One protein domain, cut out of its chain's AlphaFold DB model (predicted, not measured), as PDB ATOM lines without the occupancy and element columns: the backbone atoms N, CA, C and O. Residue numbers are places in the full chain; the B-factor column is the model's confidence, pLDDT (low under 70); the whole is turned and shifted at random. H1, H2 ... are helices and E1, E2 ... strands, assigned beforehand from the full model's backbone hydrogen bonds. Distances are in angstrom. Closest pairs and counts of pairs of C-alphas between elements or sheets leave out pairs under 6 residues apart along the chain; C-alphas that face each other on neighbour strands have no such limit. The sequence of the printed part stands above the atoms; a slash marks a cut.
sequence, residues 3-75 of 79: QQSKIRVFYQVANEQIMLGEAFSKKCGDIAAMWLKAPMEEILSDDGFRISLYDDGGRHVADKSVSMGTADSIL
ATOM      1  N   GLN A   3      50.708  58.927 132.276       77.12
ATOM      2  CA  GLN A   3      49.298  59.115 131.934       77.12
ATOM      3  C   GLN A   3      49.091  60.536 131.422       77.12
ATOM      4  O   GLN A   3      49.573  61.491 132.016       77.12
ATOM      5  N   GLN A   4      48.372  60.674 130.310       79.88
ATOM      6  CA  GLN A   4      47.987  61.984 129.792       79.88
ATOM      7  C   GLN A   4      46.707  62.436 130.484       79.88
ATOM      8  O   GLN A   4      45.721  61.696 130.489       79.88
ATOM      9  N   SER A   5      46.741  63.624 131.080       83.50
ATOM     10  CA  SER A   5      45.680  64.113 131.962       83.50
ATOM     11  C   SER A   5      44.724  65.071 131.263       83.50
ATOM     12  O   SER A   5      43.521  65.046 131.544       83.50
ATOM     13  N   LYS A   6      45.237  65.890 130.334       91.44
ATOM     14  CA  LYS A   6      44.439  66.908 129.649       91.44
ATOM     15  C   LYS A   6      44.974  67.323 128.284       91.44
ATOM     16  O   LYS A   6      46.164  67.197 127.988       91.44
ATOM     17  N   ILE A   7      44.069  67.890 127.493       93.75
ATOM     18  CA  ILE A   7      44.374  68.680 126.300       93.75
ATOM     19  C   ILE A   7      44.029  70.132 126.615       93.75
ATOM     20  O   ILE A   7      42.926  70.415 127.073       93.75
ATOM     21  N   ARG A   8      44.950  71.058 126.359       95.25
ATOM     22  CA  ARG A   8      44.645  72.493 126.350       95.25
ATOM     23  C   ARG A   8      44.409  72.959 124.931       95.25
ATOM     24  O   ARG A   8      45.152  72.560 124.039       95.25
ATOM     25  N   VAL A   9      43.424  73.826 124.751       95.75
ATOM     26  CA  VAL A   9      43.104  74.436 123.464       95.75
ATOM     27  C   VAL A   9      43.465  75.912 123.518       95.75
ATOM     28  O   VAL A   9      43.116  76.619 124.469       95.75
ATOM     29  N   PHE A  10      44.171  76.370 122.492       95.38
ATOM     30  CA  PHE A  10      44.645  77.736 122.366       95.38
ATOM     31  C   PHE A  10      44.360  78.296 120.980       95.38
ATOM     32  O   PHE A  10      44.274  77.553 120.002       95.38
ATOM     33  N   TYR A  11      44.298  79.620 120.905       94.50
ATOM     34  CA  TYR A  11      44.448  80.358 119.663       94.50
ATOM     35  C   TYR A  11      45.780  81.107 119.694       94.50
ATOM     36  O   TYR A  11      46.019  81.904 120.603       94.50
ATOM     37  N   GLN A  12      46.653  80.819 118.734       93.44
ATOM     38  CA  GLN A  12      47.880  81.572 118.509       93.44
ATOM     39  C   GLN A  12      47.556  82.751 117.593       93.44
ATOM     40  O   GLN A  12      46.925  82.567 116.552       93.44
ATOM     41  N   VAL A  13      47.985  83.948 117.982       92.31
ATOM     42  CA  VAL A  13      47.919  85.144 117.140       92.31
ATOM     43  C   VAL A  13      49.171  85.979 117.364       92.31
ATOM     44  O   VAL A  13      49.502  86.341 118.495       92.31
ATOM     45  N   ALA A  14      49.900  86.256 116.286       88.19
ATOM     46  CA  ALA A  14      51.242  86.812 116.337       88.19
ATOM     47  C   ALA A  14      52.120  86.021 117.330       88.19
ATOM     48  O   ALA A  14      52.300  84.812 117.189       88.19
ATOM     49  N   ASN A  15      52.631  86.688 118.366       84.62
ATOM     50  CA  ASN A  15      53.480  86.082 119.392       84.62
ATOM     51  C   ASN A  15      52.731  85.758 120.695       84.62
ATOM     52  O   ASN A  15      53.363  85.449 121.705       84.62
ATOM     53  N   GLU A  16      51.400  85.841 120.685       91.50
ATOM     54  CA  GLU A  16      50.560  85.627 121.858       91.50
ATOM     55  C   GLU A  16      49.733  84.347 121.727       91.50
ATOM     56  O   GLU A  16      49.163  84.038 120.681       91.50
ATOM     57  N   GLN A  17      49.657  83.607 122.832       93.19
ATOM     58  CA  GLN A  17      48.881  82.381 122.937       93.19
ATOM     59  C   GLN A  17      47.698  82.614 123.876       93.19
ATOM     60  O   GLN A  17      47.864  82.788 125.085       93.19
ATOM     61  N   ILE A  18      46.491  82.593 123.323       95.12
ATOM     62  CA  ILE A  18      45.247  82.815 124.059       95.12
ATOM     63  C   ILE A  18      44.673  81.458 124.460       95.12
ATOM     64  O   ILE A  18      44.357  80.633 123.604       95.12
ATOM     65  N   MET A  19      44.535  81.209 125.763       94.75
ATOM     66  CA  MET A  19      43.914  79.988 126.283       94.75
ATOM     67  C   MET A  19      42.398  80.040 126.101       94.75
ATOM     68  O   MET A  19      41.745  80.945 126.615       94.75
ATOM     69  N   LEU A  20      41.853  79.060 125.378       95.19
ATOM     70  CA  LEU A  20      40.416  78.947 125.118       95.19
ATOM     71  C   LEU A  20      39.732  77.979 126.087       95.19
ATOM     72  O   LEU A  20      38.580  78.187 126.452       95.19
ATOM     73  N   GLY A  21      40.439  76.932 126.522       94.56
ATOM     74  CA  GLY A  21      39.911  75.974 127.488       94.56
ATOM     75  C   GLY A  21      40.766  74.722 127.655       94.56
ATOM     76  O   GLY A  21      41.836  74.582 127.052       94.56
ATOM     77  N   GLU A  22      40.287  73.802 128.489       93.06
ATOM     78  CA  GLU A  22      40.932  72.517 128.766       93.06
ATOM     79  C   GLU A  22      39.903  71.384 128.705       93.06
ATOM     80  O   GLU A  22      38.804  71.515 129.237       93.06
ATOM     81  N   ALA A  23      40.289  70.257 128.110       90.25
ATOM     82  CA  ALA A  23      39.552  69.004 128.182       90.25
ATOM     83  C   ALA A  23      40.296  68.023 129.093       90.25
ATOM     84  O   ALA A  23      41.491  67.777 128.907       90.25
ATOM     85  N   PHE A  24      39.584  67.450 130.062       86.75
ATOM     86  CA  PHE A  24      40.104  66.467 131.015       86.75
ATOM     87  C   PHE A  24      39.474  65.103 130.749       86.75
ATOM     88  O   PHE A  24      38.305  65.027 130.382       86.75
ATOM     89  N   SER A  25      40.204  64.016 131.008       70.56
ATOM     90  CA  SER A  25      39.571  62.697 131.080       70.56
ATOM     91  C   SER A  25      39.469  62.207 132.514       70.56
ATOM     92  O   SER A  25      40.431  62.249 133.276       70.56
ATOM     93  N   LYS A  26      38.302  61.647 132.850       63.16
ATOM     94  CA  LYS A  26      38.083  60.869 134.079       63.16
ATOM     95  C   LYS A  26      38.653  59.443 133.977       63.16
ATOM     96  O   LYS A  26      38.754  58.755 134.990       63.16
ATOM     97  N   LYS A  27      39.006  58.981 132.772       63.47
ATOM     98  CA  LYS A  27      39.528  57.636 132.480       63.47
ATOM     99  C   LYS A  27      40.895  57.698 131.793       63.47
ATOM    100  O   LYS A  27      41.094  58.402 130.803       63.47
ATOM    101  N   CYS A  28      41.842  56.919 132.306       58.12
ATOM    102  CA  CYS A  28      43.182  56.798 131.733       58.12
ATOM    103  C   CYS A  28      43.120  56.325 130.265       58.12
ATOM    104  O   CYS A  28      42.513  55.298 129.975       58.12
ATOM    105  N   GLY A  29      43.793  57.043 129.358       65.50
ATOM    106  CA  GLY A  29      43.959  56.669 127.943       65.50
ATOM    107  C   GLY A  29      43.094  57.451 126.948       65.50
ATOM    108  O   GLY A  29      43.522  57.641 125.808       65.50
ATOM    109  N   ASP A  30      41.948  57.988 127.377       82.38
ATOM    110  CA  ASP A  30      41.015  58.683 126.474       82.38
ATOM    111  C   ASP A  30      41.600  59.996 125.925       82.38
ATOM    112  O   ASP A  30      41.464  60.278 124.736       82.38
ATOM    113  N   ILE A  31      42.341  60.755 126.747       88.38
ATOM    114  CA  ILE A  31      43.008  62.000 126.318       88.38
ATOM    115  C   ILE A  31      44.051  61.742 125.231       88.38
ATOM    116  O   ILE A  31      44.064  62.424 124.208       88.38
ATOM    117  N   ALA A  32      44.928  60.756 125.432       87.75
ATOM    118  CA  ALA A  32      45.982  60.459 124.466       87.75
ATOM    119  C   ALA A  32      45.385  59.995 123.129       87.75
ATOM    120  O   ALA A  32      45.831  60.421 122.066       87.75
ATOM    121  N   ALA A  33      44.337  59.165 123.178       88.25
ATOM    122  CA  ALA A  33      43.629  58.713 121.987       88.25
ATOM    123  C   ALA A  33      42.909  59.864 121.267       88.25
ATOM    124  O   ALA A  33      42.969  59.938 120.039       88.25
ATOM    125  N   MET A  34      42.260  60.768 122.005       89.88
ATOM    126  CA  MET A  34      41.621  61.965 121.451       89.88
ATOM    127  C   MET A  34      42.648  62.867 120.762       89.88
ATOM    128  O   MET A  34      42.448  63.249 119.609       89.88
ATOM    129  N   TRP A  35      43.784  63.129 121.416       92.19
ATOM    130  CA  TRP A  35      44.861  63.922 120.830       92.19
ATOM    131  C   TRP A  35      45.413  63.271 119.561       92.19
ATOM    132  O   TRP A  35      45.586  63.950 118.551       92.19
ATOM    133  N   LEU A  36      45.651  61.954 119.568       91.31
ATOM    134  CA  LEU A  36      46.155  61.226 118.400       91.31
ATOM    135  C   LEU A  36      45.182  61.283 117.218       91.31
ATOM    136  O   LEU A  36      45.624  61.489 116.090       91.31
ATOM    137  N   LYS A  37      43.877  61.139 117.478       92.50
ATOM    138  CA  LYS A  37      42.822  61.160 116.453       92.50
ATOM    139  C   LYS A  37      42.517  62.552 115.907       92.50
ATOM    140  O   LYS A  37      41.979  62.639 114.808       92.50
ATOM    141  N   ALA A  38      42.828  63.616 116.649       92.31
ATOM    142  CA  ALA A  38      42.621  64.975 116.170       92.31
ATOM    143  C   ALA A  38      43.415  65.198 114.865       92.31
ATOM    144  O   ALA A  38      44.632  64.947 114.857       92.31
ATOM    145  N   PRO A  39      42.763  65.636 113.771       92.56
ATOM    146  CA  PRO A  39      43.449  65.918 112.518       92.56
ATOM    147  C   PRO A  39      44.470  67.035 112.731       92.56
ATOM    148  O   PRO A  39      44.208  67.994 113.452       92.56
ATOM    149  N   MET A  40      45.648  66.878 112.133       91.44
ATOM    150  CA  MET A  40      46.682  67.906 112.131       91.44
ATOM    151  C   MET A  40      46.538  68.736 110.863       91.44
ATOM    152  O   MET A  40      46.472  68.171 109.772       91.44
ATOM    153  N   GLU A  41      46.512  70.054 111.011       88.50
ATOM    154  CA  GLU A  41      46.569  70.966 109.871       88.50
ATOM    155  C   GLU A  41      48.011  71.380 109.579       88.50
ATOM    156  O   GLU A  41      48.834  71.523 110.490       88.50
ATOM    157  N   GLU A  42      48.317  71.553 108.292       81.62
ATOM    158  CA  GLU A  42      49.577  72.156 107.877       81.62
ATOM    159  C   GLU A  42      49.639  73.600 108.371       81.62
ATOM    160  O   GLU A  42      48.711  74.390 108.199       81.62
ATOM    161  N   ILE A  43      50.758  73.936 109.007       74.25
ATOM    162  CA  ILE A  43      51.002  75.267 109.551       74.25
ATOM    163  C   ILE A  43      51.332  76.187 108.377       74.25
ATOM    164  O   ILE A  43      52.478  76.264 107.939       74.25
ATOM    165  N   LEU A  44      50.313  76.858 107.844       72.31
ATOM    166  CA  LEU A  44      50.483  77.881 106.806       72.31
ATOM    167  C   LEU A  44      50.898  79.238 107.400       72.31
ATOM    168  O   LEU A  44      51.461  80.078 106.701       72.31
ATOM    169  N   SER A  45      50.637  79.435 108.691       76.75
ATOM    170  CA  SER A  45      50.913  80.640 109.469       76.75
ATOM    171  C   SER A  45      51.143  80.269 110.931       76.75
ATOM    172  O   SER A  45      50.614  79.261 111.401       76.75
ATOM    173  N   ASP A  46      51.891  81.090 111.668       79.94
ATOM    174  CA  ASP A  46      52.024  80.895 113.118       79.94
ATOM    175  C   ASP A  46      50.681  81.058 113.843       79.94
ATOM    176  O   ASP A  46      50.458  80.396 114.860       79.94
ATOM    177  N   ASP A  47      49.769  81.837 113.256       89.81
ATOM    178  CA  ASP A  47      48.405  82.066 113.724       89.81
ATOM    179  C   ASP A  47      47.493  80.854 113.495       89.81
ATOM    180  O   ASP A  47      47.525  80.223 112.435       89.81
ATOM    181  N   GLY A  48      46.613  80.577 114.460       93.38
ATOM    182  CA  GLY A  48      45.586  79.546 114.338       93.38
ATOM    183  C   GLY A  48      45.316  78.767 115.621       93.38
ATOM    184  O   GLY A  48      45.890  79.023 116.681       93.38
ATOM    185  N   PHE A  49      44.417  77.788 115.525       94.94
ATOM    186  CA  PHE A  49      44.065  76.943 116.662       94.94
ATOM    187  C   PHE A  49      45.131  75.878 116.903       94.94
ATOM    188  O   PHE A  49      45.598  75.198 115.986       94.94
ATOM    189  N   ARG A  50      45.492  75.705 118.172       95.00
ATOM    190  CA  ARG A  50      46.463  74.707 118.616       95.00
ATOM    191  C   ARG A  50      45.917  73.930 119.797       95.00
ATOM    192  O   ARG A  50      45.230  74.478 120.658       95.00
ATOM    193  N   ILE A  51      46.266  72.654 119.849       95.12
ATOM    194  CA  ILE A  51      46.027  71.803 121.004       95.12
ATOM    195  C   ILE A  51      47.349  71.306 121.573       95.12
ATOM    196  O   ILE A  51      48.221  70.843 120.835       95.12
ATOM    197  N   SER A  52      47.477  71.360 122.891       95.00
ATOM    198  CA  SER A  52      48.666  70.903 123.604       95.00
ATOM    199  C   SER A  52      48.304  69.776 124.561       95.00
ATOM    200  O   SER A  52      47.363  69.895 125.348       95.00
ATOM    201  N   LEU A  53      49.061  68.686 124.504       94.00
ATOM    202  CA  LEU A  53      48.917  67.512 125.359       94.00
ATOM    203  C   LEU A  53      49.743  67.676 126.637       94.00
ATOM    204  O   LEU A  53      50.901  68.092 126.569       94.00
ATOM    205  N   TYR A  54      49.161  67.321 127.782       92.25
ATOM    206  CA  TYR A  54      49.830  67.367 129.080       92.25
ATOM    207  C   TYR A  54      49.711  66.041 129.829       92.25
ATOM    208  O   TYR A  54      48.651  65.404 129.823       92.25
ATOM    209  N   ASP A  55      50.779  65.684 130.539       89.38
ATOM    210  CA  ASP A  55      50.784  64.535 131.438       89.38
ATOM    211  C   ASP A  55      50.122  64.834 132.795       89.38
ATOM    212  O   ASP A  55      49.642  65.939 133.069       89.38
ATOM    213  N   ASP A  56      50.023  63.816 133.641       85.00
ATOM    214  CA  ASP A  56      49.492  63.867 135.006       85.00
ATOM    215  C   ASP A  56      50.311  64.742 135.964       85.00
ATOM    216  O   ASP A  56      49.754  65.288 136.916       85.00
ATOM    217  N   GLY A  57      51.595  64.959 135.677       85.00
ATOM    218  CA  GLY A  57      52.445  65.929 136.368       85.00
ATOM    219  C   GLY A  57      52.227  67.378 135.924       85.00
ATOM    220  O   GLY A  57      52.876  68.282 136.452       85.00
ATOM    221  N   GLY A  58      51.342  67.622 134.951       86.25
ATOM    222  CA  GLY A  58      51.117  68.942 134.369       86.25
ATOM    223  C   GLY A  58      52.242  69.390 133.435       86.25
ATOM    224  O   GLY A  58      52.304  70.569 133.074       86.25
ATOM    225  N   ARG A  59      53.124  68.475 133.023       91.06
ATOM    226  CA  ARG A  59      54.186  68.758 132.065       91.06
ATOM    227  C   ARG A  59      53.612  68.739 130.654       91.06
ATOM    228  O   ARG A  59      52.824  67.869 130.292       91.06
ATOM    229  N   HIS A  60      54.036  69.710 129.853       92.50
ATOM    230  CA  HIS A  60      53.750  69.750 128.422       92.50
ATOM    231  C   HIS A  60      54.452  68.597 127.688       92.50
ATOM    232  O   HIS A  60      55.624  68.308 127.947       92.50
ATOM    233  N   VAL A  61      53.720  67.933 126.792       92.88
ATOM    234  CA  VAL A  61      54.177  66.734 126.077       92.88
ATOM    235  C   VAL A  61      54.301  66.974 124.576       92.88
ATOM    236  O   VAL A  61      55.307  66.579 123.989       92.88
ATOM    237  N   ALA A  62      53.288  67.571 123.942       92.62
ATOM    238  CA  ALA A  62      53.260  67.773 122.493       92.62
ATOM    239  C   ALA A  62      52.247  68.845 122.080       92.62
ATOM    240  O   ALA A  62      51.244  69.042 122.765       92.62
ATOM    241  N   ASP A  63      52.464  69.451 120.912       93.56
ATOM    242  CA  ASP A  63      51.551  70.403 120.275       93.56
ATOM    243  C   ASP A  63      51.052  69.880 118.932       93.56
ATOM    244  O   ASP A  63      51.729  69.108 118.250       93.56
ATOM    245  N   LYS A  64      49.857  70.320 118.542       93.62
ATOM    246  CA  LYS A  64      49.275  70.051 117.230       93.62
ATOM    247  C   LYS A  64      48.436  71.244 116.780       93.62
ATOM    248  O   LYS A  64      47.586  71.711 117.536       93.62
ATOM    249  N   SER A  65      48.657  71.709 115.555       94.88
ATOM    250  CA  SER A  65      47.787  72.694 114.906       94.88
ATOM    251  C   SER A  65      46.540  72.007 114.368       94.88
ATOM    252  O   SER A  65      46.629  70.912 113.806       94.88
ATOM    253  N   VAL A  66      45.382  72.621 114.575       94.88
ATOM    254  CA  VAL A  66      44.079  72.032 114.253       94.88
ATOM    255  C   VAL A  66      43.140  73.077 113.659       94.88
ATOM    256  O   VAL A  66      43.341  74.277 113.834       94.88
ATOM    257  N   SER A  67      42.066  72.618 113.022       94.44
ATOM    258  CA  SER A  67      40.971  73.495 112.599       94.44
ATOM    259  C   SER A  67      40.173  74.031 113.796       94.44
ATOM    260  O   SER A  67      40.129  73.412 114.866       94.44
ATOM    261  N   MET A  68      39.431  75.125 113.587       93.81
ATOM    262  CA  MET A  68      38.446  75.623 114.562       93.81
ATOM    263  C   MET A  68      37.430  74.542 114.960       93.81
ATOM    264  O   MET A  68      37.141  74.381 116.141       93.81
ATOM    265  N   GLY A  69      36.914  73.772 113.995       94.88
ATOM    266  CA  GLY A  69      35.917  72.731 114.268       94.88
ATOM    267  C   GLY A  69      36.467  71.589 115.127       94.88
ATOM    268  O   GLY A  69      35.766  71.045 115.976       94.88
ATOM    269  N   THR A  70      37.747  71.246 114.961       93.94
ATOM    270  CA  THR A  70      38.425  70.276 115.833       93.94
ATOM    271  C   THR A  70      38.629  70.831 117.241       93.94
ATOM    272  O   THR A  70      38.379  70.118 118.211       93.94
ATOM    273  N   ALA A  71      39.057  72.092 117.360       94.50
ATOM    274  CA  ALA A  71      39.213  72.766 118.646       94.50
ATOM    275  C   ALA A  71      37.888  72.804 119.427       94.50
ATOM    276  O   ALA A  71      37.845  72.408 120.591       94.50
ATOM    277  N   ASP A  72      36.804  73.192 118.757       94.00
ATOM    278  CA  ASP A  72      35.461  73.254 119.333       94.00
ATOM    279  C   ASP A  72      34.939  71.870 119.742       94.00
ATOM    280  O   ASP A  72      34.421  71.694 120.842       94.00
ATOM    281  N   SER A  73      35.162  70.842 118.916       92.50
ATOM    282  CA  SER A  73      34.769  69.466 119.247       92.50
ATOM    283  C   SER A  73      35.480  68.930 120.497       92.50
ATOM    284  O   SER A  73      34.857  68.230 121.298       92.50
ATOM    285  N   ILE A  74      36.759  69.269 120.692       91.12
ATOM    286  CA  ILE A  74      37.513  68.892 121.897       91.12
ATOM    287  C   ILE A  74      36.939  69.603 123.129       91.12
ATOM    288  O   ILE A  74      36.722  68.958 124.154       91.12
ATOM    289  N   LEU A  75      36.648  70.903 123.024       90.56
ATOM    290  CA  LEU A  75      36.069  71.683 124.124       90.56
ATOM    291  C   LEU A  75      34.612  71.310 124.427       90.56
ATOM    292  O   LEU A  75      34.189  71.388 125.573       90.56
TER     293      LEU A  75
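Overview. This is residues 3 to 75 of the 79 residues of an uncharacterized protein of Vibrio variabilis (UniProt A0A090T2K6). Two hairpins side by side, E1 with E2 and E3 with E4, make a strongly twisted sheet with two short helices, H1 and H2, over one face: two layers. The 73 printed residues run E1, E2, H1, E3, E4, H2; the sheet's order is E2, E1, E3, E4, antiparallel, and the class mixed. The whole is compact, radius of gyration of the C-alphas 11.7 A, spanning 34 by 21 by 17 A.

Along the chain. E1, residues 4 to 13, spans 26.4 A from C-alpha 4 at (47.987, 61.984, 129.792). E2, 16 to 24, spans 23.7 A and bends by 53 degrees at residue 20. H1 is 30 to 37, E3 48 to 55, E4 60 to 66 and H2 68 to 75, ending at (36.069, 71.683, 124.124).

Arrangement. Within hydrogen-bond range are N 9 and O 21 of E1 and E2, 2.9 A, N 8 and O 52 of E1 and E3, 2.9 A, and N 51 and O 64 of E3 and E4, 2.8 A. H1 runs along the strands, at 22 degrees to E1 on the local plane; their closest C-alphas, Gln 4 and Ala 32, are 5.9 A apart. H2 runs slantwise, at 33 degrees to E1 on the local plane. E2, H1 and E3 form a split strand-helix-strand unit, E1 between its same-way strands, with a right-handed crossover. In H1 and H2 every O i to N i+4 pair is within range.

Size, cuts and confidence. The printed part has no cut; no link is long. Residues 26 to 29 have pLDDT under 70.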